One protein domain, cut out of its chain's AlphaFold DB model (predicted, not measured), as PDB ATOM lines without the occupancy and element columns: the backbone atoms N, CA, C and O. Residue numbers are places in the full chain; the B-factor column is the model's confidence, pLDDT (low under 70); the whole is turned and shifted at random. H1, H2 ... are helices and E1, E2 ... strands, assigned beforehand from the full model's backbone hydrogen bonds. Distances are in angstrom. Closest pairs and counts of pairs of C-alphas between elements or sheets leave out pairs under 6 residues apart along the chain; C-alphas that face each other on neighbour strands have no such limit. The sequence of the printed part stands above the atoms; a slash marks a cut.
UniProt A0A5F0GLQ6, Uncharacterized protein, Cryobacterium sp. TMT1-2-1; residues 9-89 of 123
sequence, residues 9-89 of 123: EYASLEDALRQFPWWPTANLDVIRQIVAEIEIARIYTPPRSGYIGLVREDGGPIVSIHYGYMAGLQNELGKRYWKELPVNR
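Overview. This is residues 9 to 89 of the 123 residues of an uncharacterized protein of Cryobacterium sp. TMT1-2-1 (UniProt A0A5F0GLQ6). What is the main picture? A twisted wall of five antiparallel strands, E1 to E5 side by side in chain order, has helices H1 and H2 over one face and no named helix over the other. What is printed? There are 81 residues with two named helices, then five named strands, a mixed class. How large is it? It is compact, with a radius of gyration of the C-alphas of 11.9 A and spans of 34 by 26 by 22 A.

Arrangement. How do the strands pair? E1, residues 40 to 45, E2, 52 to 56, E3, 63 to 65, E4, 69 to 74, and E5, 80 to 84, form a meander, each strand the antiparallel neighbour of the one before. Within hydrogen-bond range are N 44 and O 53 at 2.9 A, N 54 and O 63 at 2.8 A, N 64 and O 71 at 2.9 A, and N 70 and O 83 at 2.8 A. The sheet is only just strongly twisted, its C-alphas lying up to 4.3 A off the best plane. Where are the helices? H1, residues 13 to 17, and H2, residues 25 to 36, are on the same face, at heights over the sheet of 8.9 A and 9.6 A. H2 runs along the strands, at 13 degrees to E4 on the local plane; the closest C-alphas of H2 and E3 are those of Ile 31 and Ile 65, 7.7 A apart. The closest C-alphas of H1 and E1 are those of Leu 13 and Ile 43, 7.0 A apart. Are the helix backbones paired? Each O i to N i+4 pair is within hydrogen-bond range in H1, and 7 of 8 in H2.

Along the chain. How long are the elements? H2 measures 16.4 A, E1 and E4 14.2 A each, E5 13.7 A, E2 12.9 A, E3 6.6 A and H1 6.1 A. Where are the anchors? H1 begins at C-alpha 13 (37.841, -36.442, 0.309), and E5 ends at C-alpha 84 (43.331, -47.983, -12.963).

Size, cuts and confidence. Is it continuous? The printed part has no cut and no long link. What lies farthest apart? The C-alphas of Pro 21 and Leu 77 do, at 34.7 A. Where is confidence low? Residue 89 is under 70.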
ATOM      1  N   GLU A   9      40.425 -40.616  10.511       95.31
ATOM      2  CA  GLU A   9      39.199 -40.252   9.791       95.31
ATOM      3  C   GLU A   9      39.283 -38.819   9.258       95.31
ATOM      4  O   GLU A   9      40.011 -37.992   9.812       95.31
ATOM      5  N   TYR A  10      38.551 -38.544   8.179       96.12
ATOM      6  CA  TYR A  10      38.538 -37.250   7.498       96.12
ATOM      7  C   TYR A  10      37.104 -36.787   7.264       96.12
ATOM      8  O   TYR A  10      36.225 -37.600   6.985       96.12
ATOM      9  N   ALA A  11      36.891 -35.473   7.343       95.56
ATOM     10  CA  ALA A  11      35.594 -34.856   7.083       95.56
ATOM     11  C   ALA A  11      35.257 -34.793   5.584       95.56
ATOM     12  O   ALA A  11      34.090 -34.695   5.221       95.56
ATOM     13  N   SER A  12      36.269 -34.836   4.711       96.56
ATOM     14  CA  SER A  12      36.093 -34.749   3.263       96.56
ATOM     15  C   SER A  12      37.156 -35.541   2.497       96.56
ATOM     16  O   SER A  12      38.223 -35.867   3.030       96.56
ATOM     17  N   LEU A  13      36.873 -35.825   1.220       96.62
ATOM     18  CA  LEU A  13      37.841 -36.442   0.309       96.62
ATOM     19  C   LEU A  13      39.080 -35.555   0.151       96.62
ATOM     20  O   LEU A  13      40.197 -36.061   0.198       96.62
ATOM     21  N   GLU A  14      38.904 -34.240   0.018       96.81
ATOM     22  CA  GLU A  14      40.021 -33.304  -0.143       96.81
ATOM     23  C   GLU A  14      40.937 -33.286   1.089       96.81
ATOM     24  O   GLU A  14      42.157 -33.250   0.945       96.81
ATOM     25  N   ASP A  15      40.385 -33.386   2.303       96.56
ATOM     26  CA  ASP A  15      41.197 -33.486   3.524       96.56
ATOM     27  C   ASP A  15      42.039 -34.764   3.560       96.56
ATOM     28  O   ASP A  15      43.191 -34.737   4.007       96.56
ATOM     29  N   ALA A  16      41.486 -35.869   3.054       96.19
ATOM     30  CA  ALA A  16      42.217 -37.119   2.912       96.19
ATOM     31  C   ALA A  16      43.297 -37.017   1.821       96.19
ATOM     32  O   ALA A  16      44.445 -37.389   2.066       96.19
ATOM     33  N   LEU A  17      42.976 -36.458   0.648       95.44
ATOM     34  CA  LEU A  17      43.914 -36.285  -0.470       95.44
ATOM     35  C   LEU A  17      45.080 -35.348  -0.128       95.44
ATOM     36  O   LEU A  17      46.203 -35.595  -0.565       95.44
ATOM     37  N   ARG A  18      44.868 -34.332   0.720       94.69
ATOM     38  CA  ARG A  18      45.940 -33.453   1.229       94.69
ATOM     39  C   ARG A  18      47.043 -34.199   1.982       94.69
ATOM     40  O   ARG A  18      48.142 -33.668   2.110       94.69
ATOM     41  N   GLN A  19      46.781 -35.411   2.474       92.94
ATOM     42  CA  GLN A  19      47.810 -36.256   3.095       92.94
ATOM     43  C   GLN A  19      48.739 -36.914   2.070       92.94
ATOM     44  O   GLN A  19      49.794 -37.427   2.443       92.94
ATOM     45  N   PHE A  20      48.363 -36.882   0.791       91.88
ATOM     46  CA  PHE A  20      49.084 -37.478  -0.324       91.88
ATOM     47  C   PHE A  20      49.457 -36.417  -1.377       91.88
ATOM     48  O   PHE A  20      49.117 -36.568  -2.552       91.88
ATOM     49  N   PRO A  21      50.190 -35.345  -1.009       91.25
ATOM     50  CA  PRO A  21      50.520 -34.255  -1.933       91.25
ATOM     51  C   PRO A  21      51.402 -34.693  -3.115       91.25
ATOM     52  O   PRO A  21      51.534 -33.960  -4.087       91.25
ATOM     53  N   TRP A  22      52.014 -35.880  -3.044       90.56
ATOM     54  CA  TRP A  22      52.821 -36.462  -4.120       90.56
ATOM     55  C   TRP A  22      52.001 -37.248  -5.157       90.56
ATOM     56  O   TRP A  22      52.582 -37.801  -6.094       90.56
ATOM     57  N   TRP A  23      50.681 -37.369  -4.987       91.69
ATOM     58  CA  TRP A  23      49.833 -38.042  -5.967       91.69
ATOM     59  C   TRP A  23      49.630 -37.162  -7.212       91.69
ATOM     60  O   TRP A  23      49.393 -35.962  -7.077       91.69
ATOM     61  N   PRO A  24      49.711 -37.727  -8.429       91.12
ATOM     62  CA  PRO A  24      49.580 -36.964  -9.666       91.12
ATOM     63  C   PRO A  24      48.205 -36.313  -9.795       91.12
ATOM     64  O   PRO A  24      47.193 -36.986  -9.616       91.12
ATOM     65  N   THR A  25      48.152 -35.044 -10.201       91.25
ATOM     66  CA  THR A  25      46.886 -34.313 -10.391       91.25
ATOM     67  C   THR A  25      45.919 -35.048 -11.321       91.25
ATOM     68  O   THR A  25      44.744 -35.166 -10.996       91.25
ATOM     69  N   ALA A  26      46.426 -35.660 -12.400       87.94
ATOM     70  CA  ALA A  26      45.617 -36.474 -13.314       87.94
ATOM     71  C   ALA A  26      44.902 -37.648 -12.617       87.94
ATOM     72  O   ALA A  26      43.789 -38.009 -12.991       87.94
ATOM     73  N   ASN A  27      45.510 -38.232 -11.579       93.25
ATOM     74  CA  ASN A  27      44.860 -39.257 -10.765       93.25
ATOM     75  C   ASN A  27      43.792 -38.640  -9.869       93.25
ATOM     76  O   ASN A  27      42.705 -39.201  -9.756       93.25
ATOM     77  N   LEU A  28      44.090 -37.492  -9.253       94.38
ATOM     78  CA  LEU A  28      43.156 -36.793  -8.370       94.38
ATOM     79  C   LEU A  28      41.861 -36.421  -9.098       94.38
ATOM     80  O   LEU A  28      40.785 -36.592  -8.533       94.38
ATOM     81  N   ASP A  29      41.946 -35.978 -10.351       93.25
ATOM     82  CA  ASP A  29      40.769 -35.600 -11.139       93.25
ATOM     83  C   ASP A  29      39.862 -36.802 -11.435       93.25
ATOM     84  O   ASP A  29      38.650 -36.724 -11.232       93.25
ATOM     85  N   VAL A  30      40.440 -37.948 -11.812       93.88
ATOM     86  CA  VAL A  30      39.681 -39.196 -12.015       93.88
ATOM     87  C   VAL A  30      39.085 -39.707 -10.702       93.88
ATOM     88  O   VAL A  30      37.928 -40.123 -10.676       93.88
ATOM     89  N   ILE A  31      39.843 -39.644  -9.601       96.31
ATOM     90  CA  ILE A  31      39.347 -40.019  -8.272       96.31
ATOM     91  C   ILE A  31      38.121 -39.173  -7.918       96.31
ATOM     92  O   ILE A  31      37.102 -39.730  -7.525       96.31
ATOM     93  N   ARG A  32      38.187 -37.848  -8.088       96.31
ATOM     94  CA  ARG A  32      37.062 -36.948  -7.791       96.31
ATOM     95  C   ARG A  32      35.824 -37.282  -8.611       96.31
ATOM     96  O   ARG A  32      34.744 -37.352  -8.040       96.31
ATOM     97  N   GLN A  33      35.987 -37.518  -9.912       95.50
ATOM     98  CA  GLN A  33      34.874 -37.881 -10.793       95.50
ATOM     99  C   GLN A  33      34.194 -39.174 -10.344       95.50
ATOM    100  O   GLN A  33      32.978 -39.215 -10.236       95.50
ATOM    101  N   ILE A  34      34.970 -40.215 -10.029       94.19
ATOM    102  CA  ILE A  34      34.405 -41.497  -9.586       94.19
ATOM    103  C   ILE A  34      33.743 -41.356  -8.216       94.19
ATOM    104  O   ILE A  34      32.683 -41.922  -7.979       94.19
ATOM    105  N   VAL A  35      34.373 -40.625  -7.296       95.88
ATOM    106  CA  VAL A  35      33.879 -40.483  -5.925       95.88
ATOM    107  C   VAL A  35      32.640 -39.590  -5.845       95.88
ATOM    108  O   VAL A  35      31.827 -39.793  -4.950       95.88
ATOM    109  N   ALA A  36      32.452 -38.658  -6.784       95.06
ATOM    110  CA  ALA A  36      31.235 -37.851  -6.878       95.06
ATOM    111  C   ALA A  36      29.964 -38.700  -7.074       95.06
ATOM    112  O   ALA A  36      28.890 -38.285  -6.653       95.06
ATOM    113  N   GLU A  37      30.101 -39.900  -7.644       91.75
ATOM    114  CA  GLU A  37      29.007 -40.852  -7.874       91.75
ATOM    115  C   GLU A  37      28.770 -41.803  -6.681       91.75
ATOM    116  O   GLU A  37      27.968 -42.734  -6.768       91.75
ATOM    117  N   ILE A  38      29.500 -41.632  -5.573       92.25
ATOM    118  CA  ILE A  38      29.444 -42.522  -4.407       92.25
ATOM    119  C   ILE A  38      28.899 -41.754  -3.205       92.25
ATOM    120  O   ILE A  38      29.494 -40.777  -2.751       92.25
ATOM    121  N   GLU A  39      27.824 -42.260  -2.606       93.56
ATOM    122  CA  GLU A  39      27.355 -41.779  -1.306       93.56
ATOM    123  C   GLU A  39      28.275 -42.300  -0.192       93.56
ATOM    124  O   GLU A  39      28.298 -43.494   0.122       93.56
ATOM    125  N   ILE A  40      29.089 -41.409   0.379       96.00
ATOM    126  CA  ILE A  40      30.122 -41.753   1.361       96.00
ATOM    127  C   ILE A  40      29.642 -41.458   2.779       96.00
ATOM    128  O   ILE A  40      29.408 -40.304   3.126       96.00
ATOM    129  N   ALA A  41      29.657 -42.486   3.625       95.19
ATOM    130  CA  ALA A  41      29.412 -42.356   5.054       95.19
ATOM    131  C   ALA A  41      30.656 -41.911   5.818       95.19
ATOM    132  O   ALA A  41      30.600 -41.075   6.722       95.19
ATOM    133  N   ARG A  42      31.808 -42.519   5.508       95.94
ATOM    134  CA  ARG A  42      33.056 -42.279   6.245       95.94
ATOM    135  C   ARG A  42      34.275 -42.381   5.349       95.94
ATOM    136  O   ARG A  42      34.378 -43.286   4.522       95.94
ATOM    137  N   ILE A  43      35.251 -41.516   5.604       97.62
ATOM    138  CA  ILE A  43      36.542 -41.488   4.914       97.62
ATOM    139  C   ILE A  43      37.636 -41.735   5.940       97.62
ATOM    140  O   ILE A  43      37.656 -41.102   6.997       97.62
ATOM    141  N   TYR A  44      38.558 -42.649   5.647       95.44
ATOM    142  CA  TYR A  44      39.661 -42.939   6.554       95.44
ATOM    143  C   TYR A  44      40.949 -43.329   5.832       95.44
ATOM    144  O   TYR A  44      40.934 -43.765   4.688       95.44
ATOM    145  N   THR A  45      42.077 -43.254   6.531       94.00
ATOM    146  CA  THR A  45      43.319 -43.931   6.146       94.00
ATOM    147  C   THR A  45      43.651 -44.973   7.214       94.00
ATOM    148  O   THR A  45      43.580 -44.683   8.419       94.00
ATOM    149  N   PRO A  46      43.968 -46.220   6.827       88.50
ATOM    150  CA  PRO A  46      44.429 -47.207   7.782       88.50
ATOM    151  C   PRO A  46      45.792 -46.815   8.343       88.50
ATOM    152  O   PRO A  46      46.558 -46.085   7.706       88.50
ATOM    153  N   PRO A  47      46.153 -47.350   9.511       81.00
ATOM    154  CA  PRO A  47      47.465 -47.084  10.046       81.00
ATOM    155  C   PRO A  47      48.553 -47.725   9.190       81.00
ATOM    156  O   PRO A  47      48.431 -48.880   8.789       81.00
ATOM    157  N   ARG A  48      49.628 -46.967   8.937       76.44
ATOM    158  CA  ARG A  48      50.776 -47.376   8.104       76.44
ATOM    159  C   ARG A  48      50.420 -47.753   6.658       76.44
ATOM    160  O   ARG A  48      51.224 -48.395   5.992       76.44
ATOM    161  N   SER A  49      49.242 -47.371   6.168       72.25
ATOM    162  CA  SER A  49      48.814 -47.687   4.809       72.25
ATOM    163  C   SER A  49      48.817 -46.462   3.900       72.25
ATOM    164  O   SER A  49      48.507 -45.357   4.336       72.25
ATOM    165  N   GLY A  50      49.162 -46.671   2.628       86.12
ATOM    166  CA  GLY A  50      49.222 -45.639   1.591       86.12
ATOM    167  C   GLY A  50      47.934 -45.501   0.776       86.12
ATOM    168  O   GLY A  50      48.021 -45.201  -0.411       86.12
ATOM    169  N   TYR A  51      46.770 -45.794   1.367       92.44
ATOM    170  CA  TYR A  51      45.477 -45.711   0.685       92.44
ATOM    171  C   TYR A  51      44.420 -44.994   1.527       92.44
ATOM    172  O   TYR A  51      44.493 -44.979   2.760       92.44
ATOM    173  N   ILE A  52      43.417 -44.440   0.847       97.19
ATOM    174  CA  ILE A  52      42.215 -43.844   1.442       97.19
ATOM    175  C   ILE A  52      41.064 -44.840   1.298       97.19
ATOM    176  O   ILE A  52      40.799 -45.315   0.200       97.19
ATOM    177  N   GLY A  53      40.406 -45.195   2.395       96.69
ATOM    178  CA  GLY A  53      39.202 -46.018   2.406       96.69
ATOM    179  C   GLY A  53      37.946 -45.154   2.469       96.69
ATOM    180  O   GLY A  53      37.860 -44.246   3.297       96.69
ATOM    181  N   LEU A  54      36.971 -45.475   1.625       97.44
ATOM    182  CA  LEU A  54      35.651 -44.862   1.571       97.44
ATOM    183  C   LEU A  54      34.611 -45.908   1.972       97.44
ATOM    184  O   LEU A  54      34.439 -46.924   1.294       97.44
ATOM    185  N   VAL A  55      33.941 -45.675   3.093       95.12
ATOM    186  CA  VAL A  55      32.782 -46.461   3.521       95.12
ATOM    187  C   VAL A  55      31.554 -45.844   2.876       95.12
ATOM    188  O   VAL A  55      31.321 -44.649   3.044       95.12
ATOM    189  N   ARG A  56      30.792 -46.651   2.145       93.12
ATOM    190  CA  ARG A  56      29.568 -46.222   1.468       93.12
ATOM    191  C   ARG A  56      28.389 -46.192   2.443       93.12
ATOM    192  O   ARG A  56      28.343 -47.019   3.354       93.12
ATOM    193  N   GLU A  57      27.453 -45.270   2.237       93.56
ATOM    194  CA  GLU A  57      26.200 -45.188   3.011       93.56
ATOM    195  C   GLU A  57      25.316 -46.425   2.811       93.56
ATOM    196  O   GLU A  57      24.733 -46.948   3.758       93.56
ATOM    197  N   ASP A  58      25.299 -46.978   1.597       89.00
ATOM    198  CA  ASP A  58      24.517 -48.167   1.240       89.00
ATOM    199  C   ASP A  58      25.020 -49.486   1.864       89.00
ATOM    200  O   ASP A  58      24.485 -50.559   1.582       89.00
ATOM    201  N   GLY A  59      26.066 -49.438   2.698       86.88
ATOM    202  CA  GLY A  59      26.674 -50.620   3.312       86.88
ATOM    203  C   GLY A  59      27.433 -51.516   2.326       86.88
ATOM    204  O   GLY A  59      27.820 -52.635   2.679       86.88
ATOM    205  N   GLY A  60      27.657 -51.039   1.098       86.69
ATOM    206  CA  GLY A  60      28.423 -51.721   0.069       86.69
ATOM    207  C   GLY A  60      29.902 -51.915   0.433       86.69
ATOM    208  O   GLY A  60      30.376 -51.516   1.503       86.69
ATOM    209  N   PRO A  61      30.686 -52.552  -0.454       89.31
ATOM    210  CA  PRO A  61      32.115 -52.715  -0.232       89.31
ATOM    211  C   PRO A  61      32.818 -51.377  -0.019       89.31
ATOM    212  O   PRO A  61      32.517 -50.384  -0.679       89.31
ATOM    213  N   ILE A  62      33.823 -51.390   0.857       93.19
ATOM    214  CA  ILE A  62      34.720 -50.251   1.032       93.19
ATOM    215  C   ILE A  62      35.482 -50.036  -0.275       93.19
ATOM    216  O   ILE A  62      36.135 -50.959  -0.769       93.19
ATOM    217  N   VAL A  63      35.431 -48.811  -0.790       96.31
ATOM    218  CA  VAL A  63      36.248 -48.399  -1.932       96.31
ATOM    219  C   VAL A  63      37.599 -47.935  -1.405       96.31
ATOM    220  O   VAL A  63      37.662 -47.049  -0.555       96.31
ATOM    221  N   SER A  64      38.690 -48.534  -1.875       95.50
ATOM    222  CA  SER A  64      40.046 -48.127  -1.507       95.50
ATOM    223  C   SER A  64      40.718 -47.396  -2.662       95.50
ATOM    224  O   SER A  64      40.817 -47.922  -3.769       95.50
ATOM    225  N   ILE A  65      41.198 -46.182  -2.407       96.88
ATOM    226  CA  ILE A  65      41.948 -45.363  -3.355       96.88
ATOM    227  C   ILE A  65      43.433 -45.504  -3.043       96.88
ATOM    228  O   ILE A  65      43.885 -45.098  -1.972       96.88
ATOM    229  N   HIS A  66      44.184 -46.053  -3.987       94.38
ATOM    230  CA  HIS A  66      45.638 -46.167  -3.955       94.38
ATOM    231  C   HIS A  66      46.258 -45.189  -4.958       94.38
ATOM    232  O   HIS A  66      45.569 -44.661  -5.826       94.38
ATOM    233  N   TYR A  67      47.583 -45.013  -4.894       89.50
ATOM    234  CA  TYR A  67      48.323 -44.124  -5.798       89.50
ATOM    235  C   TYR A  67      47.962 -44.318  -7.280       89.50
ATOM    236  O   TYR A  67      47.804 -43.333  -7.988       89.50
ATOM    237  N   GLY A  68      47.848 -45.569  -7.746       90.69
ATOM    238  CA  GLY A  68      47.671 -45.901  -9.166       90.69
ATOM    239  C   GLY A  68      46.382 -46.643  -9.519       90.69
ATOM    240  O   GLY A  68      46.179 -46.967 -10.686       90.69
ATOM    241  N   TYR A  69      45.528 -46.952  -8.544       92.38
ATOM    242  CA  TYR A  69      44.278 -47.672  -8.788       92.38
ATOM    243  C   TYR A  69      43.265 -47.458  -7.659       92.38
ATOM    244  O   TYR A  69      43.624 -47.126  -6.531       92.38
ATOM    245  N   MET A  70      41.997 -47.714  -7.955       94.75
ATOM    246  CA  MET A  70      40.910 -47.837  -6.990       94.75
ATOM    247  C   MET A  70      40.400 -49.278  -6.980       94.75
ATOM    248  O   MET A  70      40.317 -49.907  -8.032       94.75
ATOM    249  N   ALA A  71      40.049 -49.814  -5.817       92.06
ATOM    250  CA  ALA A  71      39.457 -51.145  -5.680       92.06
ATOM    251  C   ALA A  71      38.163 -51.085  -4.865       92.06
ATOM    252  O   ALA A  71      37.919 -50.119  -4.148       92.06
ATOM    253  N   GLY A  72      37.327 -52.118  -4.983       89.31
ATOM    254  CA  GLY A  72      36.045 -52.186  -4.271       89.31
ATOM    255  C   GLY A  72      34.900 -51.442  -4.961       89.31
ATOM    256  O   GLY A  72      33.807 -51.382  -4.407       89.31
ATOM    257  N   LEU A  73      35.117 -50.929  -6.176       89.75
ATOM    258  CA  LEU A  73      34.049 -50.400  -7.024       89.75
ATOM    259  C   LEU A  73      33.112 -51.533  -7.447       89.75
ATOM    260  O   LEU A  73      33.544 -52.681  -7.558       89.75
ATOM    261  N   GLN A  74      31.843 -51.216  -7.691       87.12
ATOM    262  CA  GLN A  74      30.847 -52.162  -8.194       87.12
ATOM    263  C   GLN A  74      30.223 -51.639  -9.479       87.12
ATOM    264  O   GLN A  74      30.012 -50.436  -9.614       87.12
ATOM    265  N   ASN A  75      29.970 -52.539 -10.428       84.88
ATOM    266  CA  ASN A  75      29.155 -52.227 -11.599       84.88
ATOM    267  C   ASN A  75      27.660 -52.395 -11.277       84.88
ATOM    268  O   ASN A  75      27.293 -52.787 -10.169       84.88
ATOM    269  N   GLU A  76      26.802 -52.158 -12.266       81.81
ATOM    270  CA  GLU A  76      25.338 -52.259 -12.145       81.81
ATOM    271  C   GLU A  76      24.846 -53.660 -11.738       81.81
ATOM    272  O   GLU A  76      23.769 -53.808 -11.171       81.81
ATOM    273  N   LEU A  77      25.659 -54.696 -11.966       84.81
ATOM    274  CA  LEU A  77      25.378 -56.083 -11.577       84.81
ATOM    275  C   LEU A  77      25.922 -56.429 -10.177       84.81
ATOM    276  O   LEU A  77      25.935 -57.596  -9.785       84.81
ATOM    277  N   GLY A  78      26.456 -55.449  -9.439       83.38
ATOM    278  CA  GLY A  78      27.076 -55.638  -8.125       83.38
ATOM    279  C   GLY A  78      28.451 -56.323  -8.157       83.38
ATOM    280  O   GLY A  78      29.048 -56.566  -7.099       83.38
ATOM    281  N   LYS A  79      28.996 -56.621  -9.346       85.00
ATOM    282  CA  LYS A  79      30.312 -57.253  -9.503       85.00
ATOM    283  C   LYS A  79      31.402 -56.257  -9.133       85.00
ATOM    284  O   LYS A  79      31.455 -55.145  -9.659       85.00
ATOM    285  N   ARG A  80      32.296 -56.681  -8.236       88.94
ATOM    286  CA  ARG A  80      33.428 -55.865  -7.798       88.94
ATOM    287  C   ARG A  80      34.498 -55.790  -8.879       88.94
ATOM    288  O   ARG A  80      34.845 -56.811  -9.470       88.94
ATOM    289  N   TYR A  81      35.056 -54.605  -9.080       85.19
ATOM    290  CA  TYR A  81      36.174 -54.390  -9.988       85.19
ATOM    291  C   TYR A  81      37.174 -53.375  -9.422       85.19
ATOM    292  O   TYR A  81      36.913 -52.664  -8.446       85.19
ATOM    293  N   TRP A  82      38.353 -53.353 -10.035       87.44
ATOM    294  CA  TRP A  82      39.375 -52.334  -9.828       87.44
ATOM    295  C   TRP A  82      39.433 -51.377 -11.020       87.44
ATOM    296  O   TRP A  82      39.212 -51.774 -12.163       87.44
ATOM    297  N   LYS A  83      39.722 -50.107 -10.758       87.94
ATOM    298  CA  LYS A  83      39.895 -49.081 -11.783       87.94
ATOM    299  C   LYS A  83      41.314 -48.557 -11.726       87.94
ATOM    300  O   LYS A  83      41.758 -48.095 -10.681       87.94
ATOM    301  N   GLU A  84      42.013 -48.599 -12.847       91.19
ATOM    302  CA  GLU A  84      43.331 -47.983 -12.963       91.19
ATOM    303  C   GLU A  84      43.224 -46.474 -13.087       91.19
ATOM    304  O   GLU A  84      42.331 -45.952 -13.759       91.19
ATOM    305  N   LEU A  85      44.151 -45.788 -12.424       90.06
ATOM    306  CA  LEU A  85      44.302 -44.348 -12.527       90.06
ATOM    307  C   LEU A  85      45.339 -44.011 -13.612       90.06
ATOM    308  O   LEU A  85      46.242 -44.817 -13.849       90.06
ATOM    309  N   PRO A  86      45.241 -42.828 -14.250       88.50
ATOM    310  CA  PRO A  86      46.081 -42.452 -15.391       88.50
ATOM    311  C   PRO A  86      47.589 -42.618 -15.172       88.50
ATOM    312  O   PRO A  86      48.316 -42.999 -16.084       88.50
ATOM    313  N   VAL A  87      48.069 -42.342 -13.961       87.25
ATOM    314  CA  VAL A  87      49.465 -42.520 -13.571       87.25
ATOM    315  C   VAL A  87      49.562 -43.665 -12.575       87.25
ATOM    316  O   VAL A  87      49.316 -43.499 -11.380       87.25
ATOM    317  N   ASN A  88      49.996 -44.829 -13.046       80.69
ATOM    318  CA  ASN A  88      50.222 -45.994 -12.204       80.69
ATOM    319  C   ASN A  88      51.702 -46.400 -12.228       80.69
ATOM    320  O   ASN A  88      52.166 -47.050 -13.157       80.69
ATOM    321  N   ARG A  89      52.452 -46.041 -11.177       64.06
ATOM    322  CA  ARG A  89      53.878 -46.403 -11.033       64.06
ATOM    323  C   ARG A  89      54.104 -47.826 -10.516       64.06
ATOM    324  O   ARG A  89      55.242 -48.242 -10.355       64.06
TER     325      ARG A  89